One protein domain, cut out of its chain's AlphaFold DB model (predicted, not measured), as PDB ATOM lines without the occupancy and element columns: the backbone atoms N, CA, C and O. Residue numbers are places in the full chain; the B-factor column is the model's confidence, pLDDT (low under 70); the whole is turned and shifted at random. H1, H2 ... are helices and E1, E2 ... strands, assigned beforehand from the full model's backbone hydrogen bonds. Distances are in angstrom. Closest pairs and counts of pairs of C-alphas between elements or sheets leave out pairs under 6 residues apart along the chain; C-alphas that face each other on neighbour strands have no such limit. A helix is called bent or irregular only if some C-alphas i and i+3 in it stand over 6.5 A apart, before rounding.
ATOM      1  N   GLY A  22      37.194 -81.304   7.395       62.28
ATOM      2  CA  GLY A  22      35.751 -81.087   7.542       62.28
ATOM      3  C   GLY A  22      35.244 -81.291   8.970       62.28
ATOM      4  O   GLY A  22      34.042 -81.446   9.166       62.28
ATOM      5  N   LEU A  23      36.131 -81.294   9.969       69.75
ATOM      6  CA  LEU A  23      35.748 -81.409  11.374       69.75
ATOM      7  C   LEU A  23      34.803 -80.242  11.752       69.75
ATOM      8  O   LEU A  23      35.159 -79.086  11.500       69.75
ATOM      9  N   PRO A  24      33.627 -80.496  12.366       67.56
ATOM     10  CA  PRO A  24      32.727 -79.424  12.773       67.56
ATOM     11  C   PRO A  24      33.433 -78.429  13.697       67.56
ATOM     12  O   PRO A  24      34.259 -78.809  14.533       67.56
ATOM     13  N   LYS A  25      33.101 -77.142  13.555       68.81
ATOM     14  CA  LYS A  25      33.797 -76.044  14.243       68.81
ATOM     15  C   LYS A  25      33.866 -76.247  15.763       68.81
ATOM     16  O   LYS A  25      34.908 -76.001  16.358       68.81
ATOM     17  N   GLU A  26      32.805 -76.785  16.360       72.44
ATOM     18  CA  GLU A  26      32.726 -77.096  17.794       72.44
ATOM     19  C   GLU A  26      33.818 -78.068  18.277       72.44
ATOM     20  O   GLU A  26      34.323 -77.937  19.391       72.44
ATOM     21  N   TRP A  27      34.215 -79.026  17.438       77.19
ATOM     22  CA  TRP A  27      35.274 -79.982  17.746       77.19
ATOM     23  C   TRP A  27      36.648 -79.382  17.477       77.19
ATOM     24  O   TRP A  27      37.565 -79.596  18.264       77.19
ATOM     25  N   ALA A  28      36.777 -78.582  16.414       75.94
ATOM     26  CA  ALA A  28      38.005 -77.849  16.126       75.94
ATOM     27  C   ALA A  28      38.359 -76.866  17.257       75.94
ATOM     28  O   ALA A  28      39.517 -76.774  17.644       75.94
ATOM     29  N   GLU A  29      37.370 -76.179  17.838       79.25
ATOM     30  CA  GLU A  29      37.566 -75.237  18.950       79.25
ATOM     31  C   GLU A  29      37.956 -75.928  20.270       79.25
ATOM     32  O   GLU A  29      38.594 -75.311  21.122       79.25
ATOM     33  N   ARG A  30      37.603 -77.207  20.442       81.06
ATOM     34  CA  ARG A  30      37.909 -78.003  21.646       81.06
ATOM     35  C   ARG A  30      39.163 -78.865  21.516       81.06
ATOM     36  O   ARG A  30      39.559 -79.506  22.490       81.06
ATOM     37  N   LEU A  31      39.764 -78.903  20.332       84.62
ATOM     38  CA  LEU A  31      40.911 -79.745  20.031       84.62
ATOM     39  C   LEU A  31      42.159 -79.255  20.773       84.62
ATOM     40  O   LEU A  31      42.521 -78.080  20.716       84.62
ATOM     41  N   SER A  32      42.852 -80.174  21.436       83.75
ATOM     42  CA  SER A  32      44.124 -79.912  22.110       83.75
ATOM     43  C   SER A  32      45.176 -80.940  21.704       83.75
ATOM     44  O   SER A  32      44.846 -82.090  21.442       83.75
ATOM     45  N   ASP A  33      46.455 -80.570  21.666       80.25
ATOM     46  CA  ASP A  33      47.531 -81.531  21.358       80.25
ATOM     47  C   ASP A  33      47.822 -82.486  22.534       80.25
ATOM     48  O   ASP A  33      48.394 -83.560  22.349       80.25
ATOM     49  N   GLN A  34      47.380 -82.125  23.744       80.38
ATOM     50  CA  GLN A  34      47.536 -82.931  24.952       80.38
ATOM     51  C   GLN A  34      46.182 -83.229  25.604       80.38
ATOM     52  O   GLN A  34      45.300 -82.362  25.603       80.38
ATOM     53  N   PRO A  35      46.021 -84.413  26.218       83.25
ATOM     54  CA  PRO A  35      44.799 -84.764  26.926       83.25
ATOM     55  C   PRO A  35      44.593 -83.810  28.110       83.25
ATOM     56  O   PRO A  35      45.364 -83.805  29.066       83.25
ATOM     57  N   GLN A  36      43.548 -82.981  28.040       82.12
ATOM     58  CA  GLN A  36      43.209 -82.033  29.112       82.12
ATOM     59  C   GLN A  36      42.550 -82.720  30.316       82.12
ATOM     60  O   GLN A  36      42.527 -82.167  31.414       82.12
ATOM     61  N   ARG A  37      42.014 -83.928  30.113       83.06
ATOM     62  CA  ARG A  37      41.417 -84.773  31.148       83.06
ATOM     63  C   ARG A  37      41.869 -86.224  30.979       83.06
ATOM     64  O   ARG A  37      42.196 -86.617  29.859       83.06
ATOM     65  N   PRO A  38      41.855 -87.033  32.051       78.94
ATOM     66  CA  PRO A  38      42.175 -88.458  31.968       78.94
ATOM     67  C   PRO A  38      41.200 -89.254  31.084       78.94
ATOM     68  O   PRO A  38      41.573 -90.296  30.559       78.94
ATOM     69  N   ASP A  39      39.974 -88.765  30.895       82.31
ATOM     70  CA  ASP A  39      38.956 -89.338  30.012       82.31
ATOM     71  C   ASP A  39      38.909 -88.678  28.622       82.31
ATOM     72  O   ASP A  39      38.004 -88.968  27.838       82.31
ATOM     73  N   ALA A  40      39.872 -87.804  28.299       87.19
ATOM     74  CA  ALA A  40      39.925 -87.140  27.002       87.19
ATOM     75  C   ALA A  40      40.020 -88.167  25.865       87.19
ATOM     76  O   ALA A  40      40.838 -89.089  25.893       87.19
ATOM     77  N   ALA A  41      39.191 -87.980  24.844       90.81
ATOM     78  CA  ALA A  41      39.167 -88.845  23.679       90.81
ATOM     79  C   ALA A  41      40.195 -88.376  22.648       90.81
ATOM     80  O   ALA A  41      40.270 -87.184  22.341       90.81
ATOM     81  N   LEU A  42      40.959 -89.308  22.086       91.50
ATOM     82  CA  LEU A  42      41.838 -89.056  20.953       91.50
ATOM     83  C   LEU A  42      41.013 -89.009  19.663       91.50
ATOM     84  O   LEU A  42      40.251 -89.932  19.383       91.50
ATOM     85  N   LEU A  43      41.194 -87.962  18.866       91.12
ATOM     86  CA  LEU A  43      40.617 -87.833  17.535       91.12
ATOM     87  C   LEU A  43      41.606 -88.317  16.480       91.12
ATOM     88  O   LEU A  43      42.725 -87.805  16.364       91.12
ATOM     89  N   LEU A  44      41.151 -89.278  15.686       90.81
ATOM     90  CA  LEU A  44      41.859 -89.845  14.549       90.81
ATOM     91  C   LEU A  44      41.107 -89.517  13.265       90.81
ATOM     92  O   LEU A  44      39.895 -89.698  13.195       90.81
ATOM     93  N   ASP A  45      41.840 -89.075  12.254       89.81
ATOM     94  CA  ASP A  45      41.359 -88.932  10.885       89.81
ATOM     95  C   ASP A  45      41.912 -90.085  10.049       89.81
ATOM     96  O   ASP A  45      43.126 -90.230   9.894       89.81
ATOM     97  N   VAL A  46      41.027 -90.947   9.561       89.56
ATOM     98  CA  VAL A  46      41.366 -92.181   8.851       89.56
ATOM     99  C   VAL A  46      40.853 -92.087   7.423       89.56
ATOM    100  O   VAL A  46      39.655 -91.969   7.200       89.56
ATOM    101  N   HIS A  47      41.751 -92.171   6.448       87.25
ATOM    102  CA  HIS A  47      41.460 -92.020   5.024       87.25
ATOM    103  C   HIS A  47      41.609 -93.353   4.296       87.25
ATOM    104  O   HIS A  47      42.644 -94.024   4.362       87.25
ATOM    105  N   PHE A  48      40.586 -93.688   3.521       84.25
ATOM    106  CA  PHE A  48      40.527 -94.845   2.645       84.25
ATOM    107  C   PHE A  48      40.649 -94.380   1.200       84.25
ATOM    108  O   PHE A  48      39.839 -93.600   0.702       84.25
ATOM    109  N   THR A  49      41.686 -94.856   0.518       76.25
ATOM    110  CA  THR A  49      42.011 -94.455  -0.860       76.25
ATOM    111  C   THR A  49      41.615 -95.506  -1.898       76.25
ATOM    112  O   THR A  49      41.946 -95.361  -3.072       76.25
ATOM    113  N   GLY A  50      40.911 -96.570  -1.494       69.44
ATOM    114  CA  GLY A  50      40.466 -97.623  -2.408       69.44
ATOM    115  C   GLY A  50      41.580 -98.530  -2.927       69.44
ATOM    116  O   GLY A  50      41.433 -99.102  -4.001       69.44
ATOM    117  N   VAL A  51      42.698 -98.631  -2.198       65.50
ATOM    118  CA  VAL A  51      43.823 -99.523  -2.542       65.50
ATOM    119  C   VAL A  51      43.483-100.994  -2.268       65.50
ATOM    120  O   VAL A  51      44.069-101.875  -2.888       65.50
ATOM    121  N   SER A  52      42.518-101.260  -1.384       61.69
ATOM    122  CA  SER A  52      42.074-102.611  -1.029       61.69
ATOM    123  C   SER A  52      40.785-102.982  -1.770       61.69
ATOM    124  O   SER A  52      39.782-102.279  -1.637       61.69
ATOM    125  N   ASP A  53      40.810-104.102  -2.496       59.28
ATOM    126  CA  ASP A  53      39.674-104.673  -3.247       59.28
ATOM    127  C   ASP A  53      38.500-105.071  -2.325       59.28
ATOM    128  O   ASP A  53      37.321-104.879  -2.633       59.28
ATOM    129  N   GLU A  54      38.812-105.560  -1.123       62.59
ATOM    130  CA  GLU A  54      37.807-106.057  -0.172       62.59
ATOM    131  C   GLU A  54      37.014-104.935   0.522       62.59
ATOM    132  O   GLU A  54      35.942-105.175   1.084       62.59
ATOM    133  N   GLY A  55      37.457-103.683   0.390       64.25
ATOM    134  CA  GLY A  55      36.957-102.561   1.177       64.25
ATOM    135  C   GLY A  55      37.612-102.489   2.563       64.25
ATOM    136  O   GLY A  55      38.519-103.265   2.863       64.25
ATOM    137  N   PRO A  56      37.229-101.525   3.413       75.38
ATOM    138  CA  PRO A  56      37.864-101.330   4.695       75.38
ATOM    139  C   PRO A  56      37.176-102.182   5.750       75.38
ATOM    140  O   PRO A  56      35.966-102.074   5.963       75.38
ATOM    141  N   ASP A  57      37.960-102.991   6.451       83.62
ATOM    142  CA  ASP A  57      37.462-103.726   7.605       83.62
ATOM    143  C   ASP A  57      37.303-102.770   8.796       83.62
ATOM    144  O   ASP A  57      38.204-102.561   9.616       83.62
ATOM    145  N   LEU A  58      36.126-102.143   8.864       82.50
ATOM    146  CA  LEU A  58      35.774-101.237   9.951       82.50
ATOM    147  C   LEU A  58      35.733-101.975  11.290       82.50
ATOM    148  O   LEU A  58      36.139-101.408  12.301       82.50
ATOM    149  N   ALA A  59      35.290-103.233  11.312       85.19
ATOM    150  CA  ALA A  59      35.230-104.015  12.541       85.19
ATOM    151  C   ALA A  59      36.639-104.269  13.094       85.19
ATOM    152  O   ALA A  59      36.877-104.032  14.281       85.19
ATOM    153  N   ALA A  60      37.588-104.655  12.237       87.75
ATOM    154  CA  ALA A  60      38.993-104.776  12.610       87.75
ATOM    155  C   ALA A  60      39.593-103.431  13.036       87.75
ATOM    156  O   ALA A  60      40.369-103.399  13.989       87.75
ATOM    157  N   LEU A  61      39.210-102.315  12.401       88.38
ATOM    158  CA  LEU A  61      39.655-100.975  12.804       88.38
ATOM    159  C   LEU A  61      39.196-100.628  14.216       88.38
ATOM    160  O   LEU A  61      40.020-100.272  15.058       88.38
ATOM    161  N   PHE A  62      37.905-100.781  14.503       89.19
ATOM    162  CA  PHE A  62      37.368-100.536  15.837       89.19
ATOM    163  C   PHE A  62      38.006-101.460  16.883       89.19
ATOM    164  O   PHE A  62      38.384-100.997  17.961       89.19
ATOM    165  N   ALA A  63      38.201-102.739  16.552       88.81
ATOM    166  CA  ALA A  63      38.849-103.702  17.436       88.81
ATOM    167  C   ALA A  63      40.331-103.376  17.690       88.81
ATOM    168  O   ALA A  63      40.801-103.493  18.820       88.81
ATOM    169  N   ALA A  64      41.066-102.939  16.663       89.25
ATOM    170  CA  ALA A  64      42.485-102.622  16.769       89.25
ATOM    171  C   ALA A  64      42.745-101.370  17.613       89.25
ATOM    172  O   ALA A  64      43.754-101.325  18.315       89.25
ATOM    173  N   LEU A  65      41.857-100.373  17.550       89.88
ATOM    174  CA  LEU A  65      41.952 -99.151  18.355       89.88
ATOM    175  C   LEU A  65      41.630 -99.412  19.834       89.88
ATOM    176  O   LEU A  65      42.254 -98.824  20.719       89.88
ATOM    177  N   GLY A  66      40.683-100.313  20.106       88.31
ATOM    178  CA  GLY A  66      40.266-100.656  21.462       88.31
ATOM    179  C   GLY A  66      39.629 -99.487  22.228       88.31
ATOM    180  O   GLY A  66      39.507 -98.362  21.741       88.31
ATOM    181  N   GLY A  67      39.203 -99.757  23.463       89.19
ATOM    182  CA  GLY A  67      38.486 -98.776  24.280       89.19
ATOM    183  C   GLY A  67      37.105 -98.421  23.716       89.19
ATOM    184  O   GLY A  67      36.459 -99.221  23.036       89.19
ATOM    185  N   LYS A  68      36.631 -97.210  24.020       90.81
ATOM    186  CA  LYS A  68      35.368 -96.670  23.513       90.81
ATOM    187  C   LYS A  68      35.633 -95.870  22.244       90.81
ATOM    188  O   LYS A  68      35.984 -94.693  22.314       90.81
ATOM    189  N   VAL A  69      35.426 -96.512  21.099       91.94
ATOM    190  CA  VAL A  69      35.533 -95.859  19.793       91.94
ATOM    191  C   VAL A  69      34.160 -95.368  19.328       91.94
ATOM    192  O   VAL A  69      33.156 -96.066  19.476       91.94
ATOM    193  N   GLN A  70      34.096 -94.154  18.790       89.94
ATOM    194  CA  GLN A  70      32.895 -93.535  18.232       89.94
ATOM    195  C   GLN A  70      33.222 -92.915  16.873       89.94
ATOM    196  O   GLN A  70      34.221 -92.211  16.742       89.94
ATOM    197  N   LEU A  71      32.371 -93.140  15.872       89.81
ATOM    198  CA  LEU A  71      32.436 -92.418  14.603       89.81
ATOM    199  C   LEU A  71      31.794 -91.040  14.793       89.81
ATOM    200  O   LEU A  71      30.597 -90.958  15.055       89.81
ATOM    201  N   LEU A  72      32.589 -89.973  14.691       87.12
ATOM    202  CA  LEU A  72      32.090 -88.599  14.801       87.12
ATOM    203  C   LEU A  72      31.532 -88.104  13.470       87.12
ATOM    204  O   LEU A  72      30.473 -87.484  13.429       87.12
ATOM    205  N   GLN A  73      32.262 -88.361  12.388       84.00
ATOM    206  CA  GLN A  73      31.899 -87.922  11.050       84.00
ATOM    207  C   GLN A  73      32.606 -88.776  10.010       84.00
ATOM    208  O   GLN A  73      33.670 -89.334  10.266       84.00
ATOM    209  N   GLY A  74      32.043 -88.813   8.812       84.69
ATOM    210  CA  GLY A  74      32.665 -89.402   7.647       84.69
ATOM    211  C   GLY A  74      31.829 -90.539   7.100       84.69
ATOM    212  O   GLY A  74      30.792 -90.914   7.648       84.69
ATOM    213  N   GLY A  75      32.296 -91.072   5.991       83.00
ATOM    214  CA  GLY A  75      31.651 -92.153   5.286       83.00
ATOM    215  C   GLY A  75      32.672 -92.835   4.404       83.00
ATOM    216  O   GLY A  75      33.643 -92.223   3.956       83.00
ATOM    217  N   VAL A  76      32.444 -94.118   4.176       80.19
ATOM    218  CA  VAL A  76      33.144 -94.863   3.145       80.19
ATOM    219  C   VAL A  76      32.108 -95.221   2.105       80.19
ATOM    220  O   VAL A  76      31.140 -95.918   2.405       80.19
ATOM    221  N   GLU A  77      32.322 -94.748   0.889       77.75
ATOM    222  CA  GLU A  77      31.505 -95.130  -0.248       77.75
ATOM    223  C   GLU A  77      32.256 -96.158  -1.082       77.75
ATOM    224  O   GLU A  77      33.469 -96.064  -1.302       77.75
ATOM    225  N   ARG A  78      31.521 -97.169  -1.549       73.06
ATOM    226  CA  ARG A  78      32.051 -98.107  -2.529       73.06
ATOM    227  C   ARG A  78      31.749 -97.557  -3.913       73.06
ATOM    228  O   ARG A  78      30.600 -97.548  -4.345       73.06
ATOM    229  N   ILE A  79      32.787 -97.081  -4.587       73.50
ATOM    230  CA  ILE A  79      32.698 -96.601  -5.961       73.50
ATOM    231  C   ILE A  79      33.362 -97.660  -6.838       73.50
ATOM    232  O   ILE A  79      34.582 -97.835  -6.810       73.50
ATOM    233  N   GLN A  80      32.544 -98.382  -7.608       76.31
ATOM    234  CA  GLN A  80      32.940 -99.620  -8.294       76.31
ATOM    235  C   GLN A  80      33.468-100.658  -7.282       76.31
ATOM    236  O   GLN A  80      32.800-100.917  -6.288       76.31
ATOM    237  N   GLY A  93      39.487 -93.947  26.532       86.75
ATOM    238  CA  GLY A  93      39.805 -95.063  27.432       86.75
ATOM    239  C   GLY A  93      40.475 -96.256  26.740       86.75
ATOM    240  O   GLY A  93      40.283 -97.394  27.166       86.75
ATOM    241  N   SER A  94      41.213 -96.019  25.651       87.38
ATOM    242  CA  SER A  94      42.022 -97.069  25.031       87.38
ATOM    243  C   SER A  94      43.242 -97.372  25.909       87.38
ATOM    244  O   SER A  94      43.837 -96.444  26.459       87.38
ATOM    245  N   PRO A  95      43.642 -98.650  26.040       85.38
ATOM    246  CA  PRO A  95      44.884 -99.021  26.714       85.38
ATOM    247  C   PRO A  95      46.140 -98.642  25.910       85.38
ATOM    248  O   PRO A  95      47.249 -98.792  26.417       85.38
ATOM    249  N   HIS A  96      45.982 -98.200  24.658       87.88
ATOM    250  CA  HIS A  96      47.076 -97.894  23.741       87.88
ATOM    251  C   HIS A  96      47.456 -96.413  23.756       87.88
ATOM    252  O   HIS A  96      46.609 -95.528  23.882       87.88
ATOM    253  N   SER A  97      48.744 -96.145  23.553       87.69
ATOM    254  CA  SER A  97      49.270 -94.784  23.409       87.69
ATOM    255  C   SER A  97      48.831 -94.142  22.085       87.69
ATOM    256  O   SER A  97      48.517 -94.840  21.119       87.69
ATOM    257  N   ARG A  98      48.892 -92.805  21.987       87.06
ATOM    258  CA  ARG A  98      48.631 -92.039  20.745       87.06
ATOM    259  C   ARG A  98      49.333 -92.632  19.517       87.06
ATOM    260  O   ARG A  98      48.690 -92.863  18.495       87.06
ATOM    261  N   ASP A  99      50.635 -92.881  19.621       89.19
ATOM    262  CA  ASP A  99      51.453 -93.411  18.523       89.19
ATOM    263  C   ASP A  99      51.114 -94.862  18.163       89.19
ATOM    264  O   ASP A  99      51.152 -95.243  16.990       89.19
ATOM    265  N   GLU A 100      50.731 -95.676  19.150       91.62
ATOM    266  CA  GLU A 100      50.284 -97.051  18.911       91.62
ATOM    267  C   GLU A 100      48.948 -97.070  18.171       91.62
ATOM    268  O   GLU A 100      48.796 -97.807  17.198       91.62
ATOM    269  N   LEU A 101      47.999 -96.231  18.594       91.00
ATOM    270  CA  LEU A 101      46.708 -96.071  17.928       91.00
ATOM    271  C   LEU A 101      46.886 -95.633  16.474       91.00
ATOM    272  O   LEU A 101      46.280 -96.216  15.575       91.00
ATOM    273  N   LEU A 102      47.769 -94.662  16.234       90.44
ATOM    274  CA  LEU A 102      48.094 -94.199  14.890       90.44
ATOM    275  C   LEU A 102      48.704 -95.316  14.034       90.44
ATOM    276  O   LEU A 102      48.275 -95.534  12.903       90.44
ATOM    277  N   THR A 103      49.682 -96.047  14.571       91.06
ATOM    278  CA  THR A 103      50.327 -97.177  13.880       91.06
ATOM    279  C   THR A 103      49.320 -98.270  13.517       91.06
ATOM    280  O   THR A 103      49.308 -98.771  12.391       91.06
ATOM    281  N   ARG A 104      48.428 -98.613  14.451       91.12
ATOM    282  CA  ARG A 104      47.376 -99.617  14.249       91.12
ATOM    283  C   ARG A 104      46.374 -99.172  13.189       91.12
ATOM    284  O   ARG A 104      46.084 -99.938  12.275       91.12
ATOM    285  N   ALA A 105      45.921 -97.919  13.244       89.94
ATOM    286  CA  ALA A 105      45.052 -97.348  12.219       89.94
ATOM    287  C   ALA A 105      45.710 -97.392  10.829       89.94
ATOM    288  O   ALA A 105      45.067 -97.790   9.865       89.94
ATOM    289  N   ARG A 106      47.010 -97.078  10.733       88.75
ATOM    290  CA  ARG A 106      47.784 -97.142   9.477       88.75
ATOM    291  C   ARG A 106      47.999 -98.552   8.929       88.75
ATOM    292  O   ARG A 106      48.325 -98.704   7.759       88.75
ATOM    293  N   THR A 107      47.842 -99.578   9.761       87.81
ATOM    294  CA  THR A 107      47.896-100.977   9.307       87.81
ATOM    295  C   THR A 107      46.628-101.352   8.539       87.81
ATOM    296  O   THR A 107      46.675-102.176   7.633       87.81
ATOM    297  N   LEU A 108      45.498-100.738   8.895       85.06
ATOM    298  CA  LEU A 108      44.177-101.052   8.347       85.06
ATOM    299  C   LEU A 108      43.711-100.039   7.299       85.06
ATOM    300  O   LEU A 108      42.902-100.366   6.434       85.06
ATOM    301  N   ALA A 109      44.225 -98.813   7.364       84.12
ATOM    302  CA  ALA A 109      43.937 -97.752   6.422       84.12
ATOM    303  C   ALA A 109      45.238 -97.178   5.846       84.12
ATOM    304  O   ALA A 109      46.179 -96.912   6.594       84.12
ATOM    305  N   PRO A 110      45.291 -96.910   4.532       80.69
ATOM    306  CA  PRO A 110      46.499 -96.435   3.861       80.69
ATOM    307  C   PRO A 110      46.974 -95.073   4.379       80.69
ATOM    308  O   PRO A 110      48.160 -94.750   4.288       80.69
ATOM    309  N   ARG A 111      46.069 -94.264   4.936       85.88
ATOM    310  CA  ARG A 111      46.413 -92.998   5.571       85.88
ATOM    311  C   ARG A 111      45.608 -92.824   6.852       85.88
ATOM    312  O   ARG A 111      44.390 -92.943   6.850       85.88
ATOM    313  N   ALA A 112      46.304 -92.523   7.940       89.06
ATOM    314  CA  ALA A 112      45.692 -92.113   9.193       89.06
ATOM    315  C   ALA A 112      46.555 -91.045   9.869       89.06
ATOM    316  O   ALA A 112      47.795 -91.089   9.790       89.06
ATOM    317  N   GLU A 113      45.892 -90.093  10.514       89.00
ATOM    318  CA  GLU A 113      46.477 -88.927  11.168       89.00
ATOM    319  C   GLU A 113      45.817 -88.689  12.530       89.00
ATOM    320  O   GLU A 113      44.639 -88.974  12.735       89.00
ATOM    321  N   VAL A 114      46.590 -88.168  13.483       90.25
ATOM    322  CA  VAL A 114      46.057 -87.738  14.779       90.25
ATOM    323  C   VAL A 114      45.710 -86.264  14.687       90.25
ATOM    324  O   VAL A 114      46.599 -85.443  14.466       90.25
ATOM    325  N   LEU A 115      44.443 -85.933  14.925       87.12
ATOM    326  CA  LEU A 115      43.996 -84.546  14.990       87.12
ATOM    327  C   LEU A 115      44.334 -83.924  16.352       87.12
ATOM    328  O   LEU A 115      44.784 -82.784  16.420       87.12
TER     329      LEU A 115
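Overview. This is residues 22 to 80 and 93 to 115 of the 119 residues of the protein "ABC transporter" of Pseudomonas syringae pv. pisi str. 1704B (UniProt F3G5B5). A narrow two-stranded antiparallel ribbon, E1 and E3, runs through the middle, with H3 packed over it and H2 beside H3 in a pair of helices running opposite ways. The long bent strand E2 passes along the side of E1 away from E3 with few contacts to it, while the short helix H1 sits well off from the rest, on the side of the ribbon away from H2 and H3. The printed part has 82 residues with three named helices and three named strands in the order H1, E1, H2, E2, H3, E3. The sheet has the order E1 - E3, and the class is mixed, helices and strands. The whole is compact, with a radius of gyration of the C-alphas of 13.3 A and spans of 42 by 28 by 17 A.

Arrangement. E1, residues 41 to 49, and E3, residues 111 to 115, are antiparallel neighbours at 155 degrees between their directions. N 45 and O 113 are within hydrogen-bond range at 2.8 A, and N 115 and O 43 at 2.9 A. H3, residues 98 to 108, has its closest C-alphas to E3 at Arg 106 and Ala 112, 5.5 A, and to E1 at Val 46 and Ala 105, 7.2 A. H2, residues 58 to 65, and H3 touch, with their closest C-alphas at Leu 65 and Leu 101, 5.7 A. They have a shallow tilt of 27 degrees, opposite ways. E2, residues 68 to 79, pairs with no named strand; its closest C-alphas to E1 are those of Val 76 and Phe 48, 7.4 A. E2 and E3 are apart. H1, residues 25 to 30, is apart from H2, E2, H3 and E3. Every O i to N i+4 pair is within hydrogen-bond range in H2, against 1 of 2 in H1 and 6 of 7 in H3.

Along the chain. H1 begins at C-alpha 25, (33.797, -76.044, 14.243). E1 covers 25.3 A from C-alpha 41, (39.167, -88.845, 23.679), to C-alpha 49. H2, eight residues, follows. E2, the longest strand by residues, covers 29.6 A and bends by 71 degrees at residue 73. H3 covers 16.0 A, and E3, 12.9 A long, ends at C-alpha 115, (43.996, -84.546, 14.990).

Size, cuts and confidence. The two C-alphas farthest apart are those of Arg 37 and Gln 80, 43.0 A. Residues 81 to 92 are not printed, and C-alphas 80 and 93 are 36.7 A apart across the cut. Of the links that are printed whole, H2 to E2 and H3 to E3 are tight, while H1 to E1 and E1 to H2 are short. The mean pLDDT of the printed part is 82.9, with residues 22 to 25 and 50 to 55 under 70.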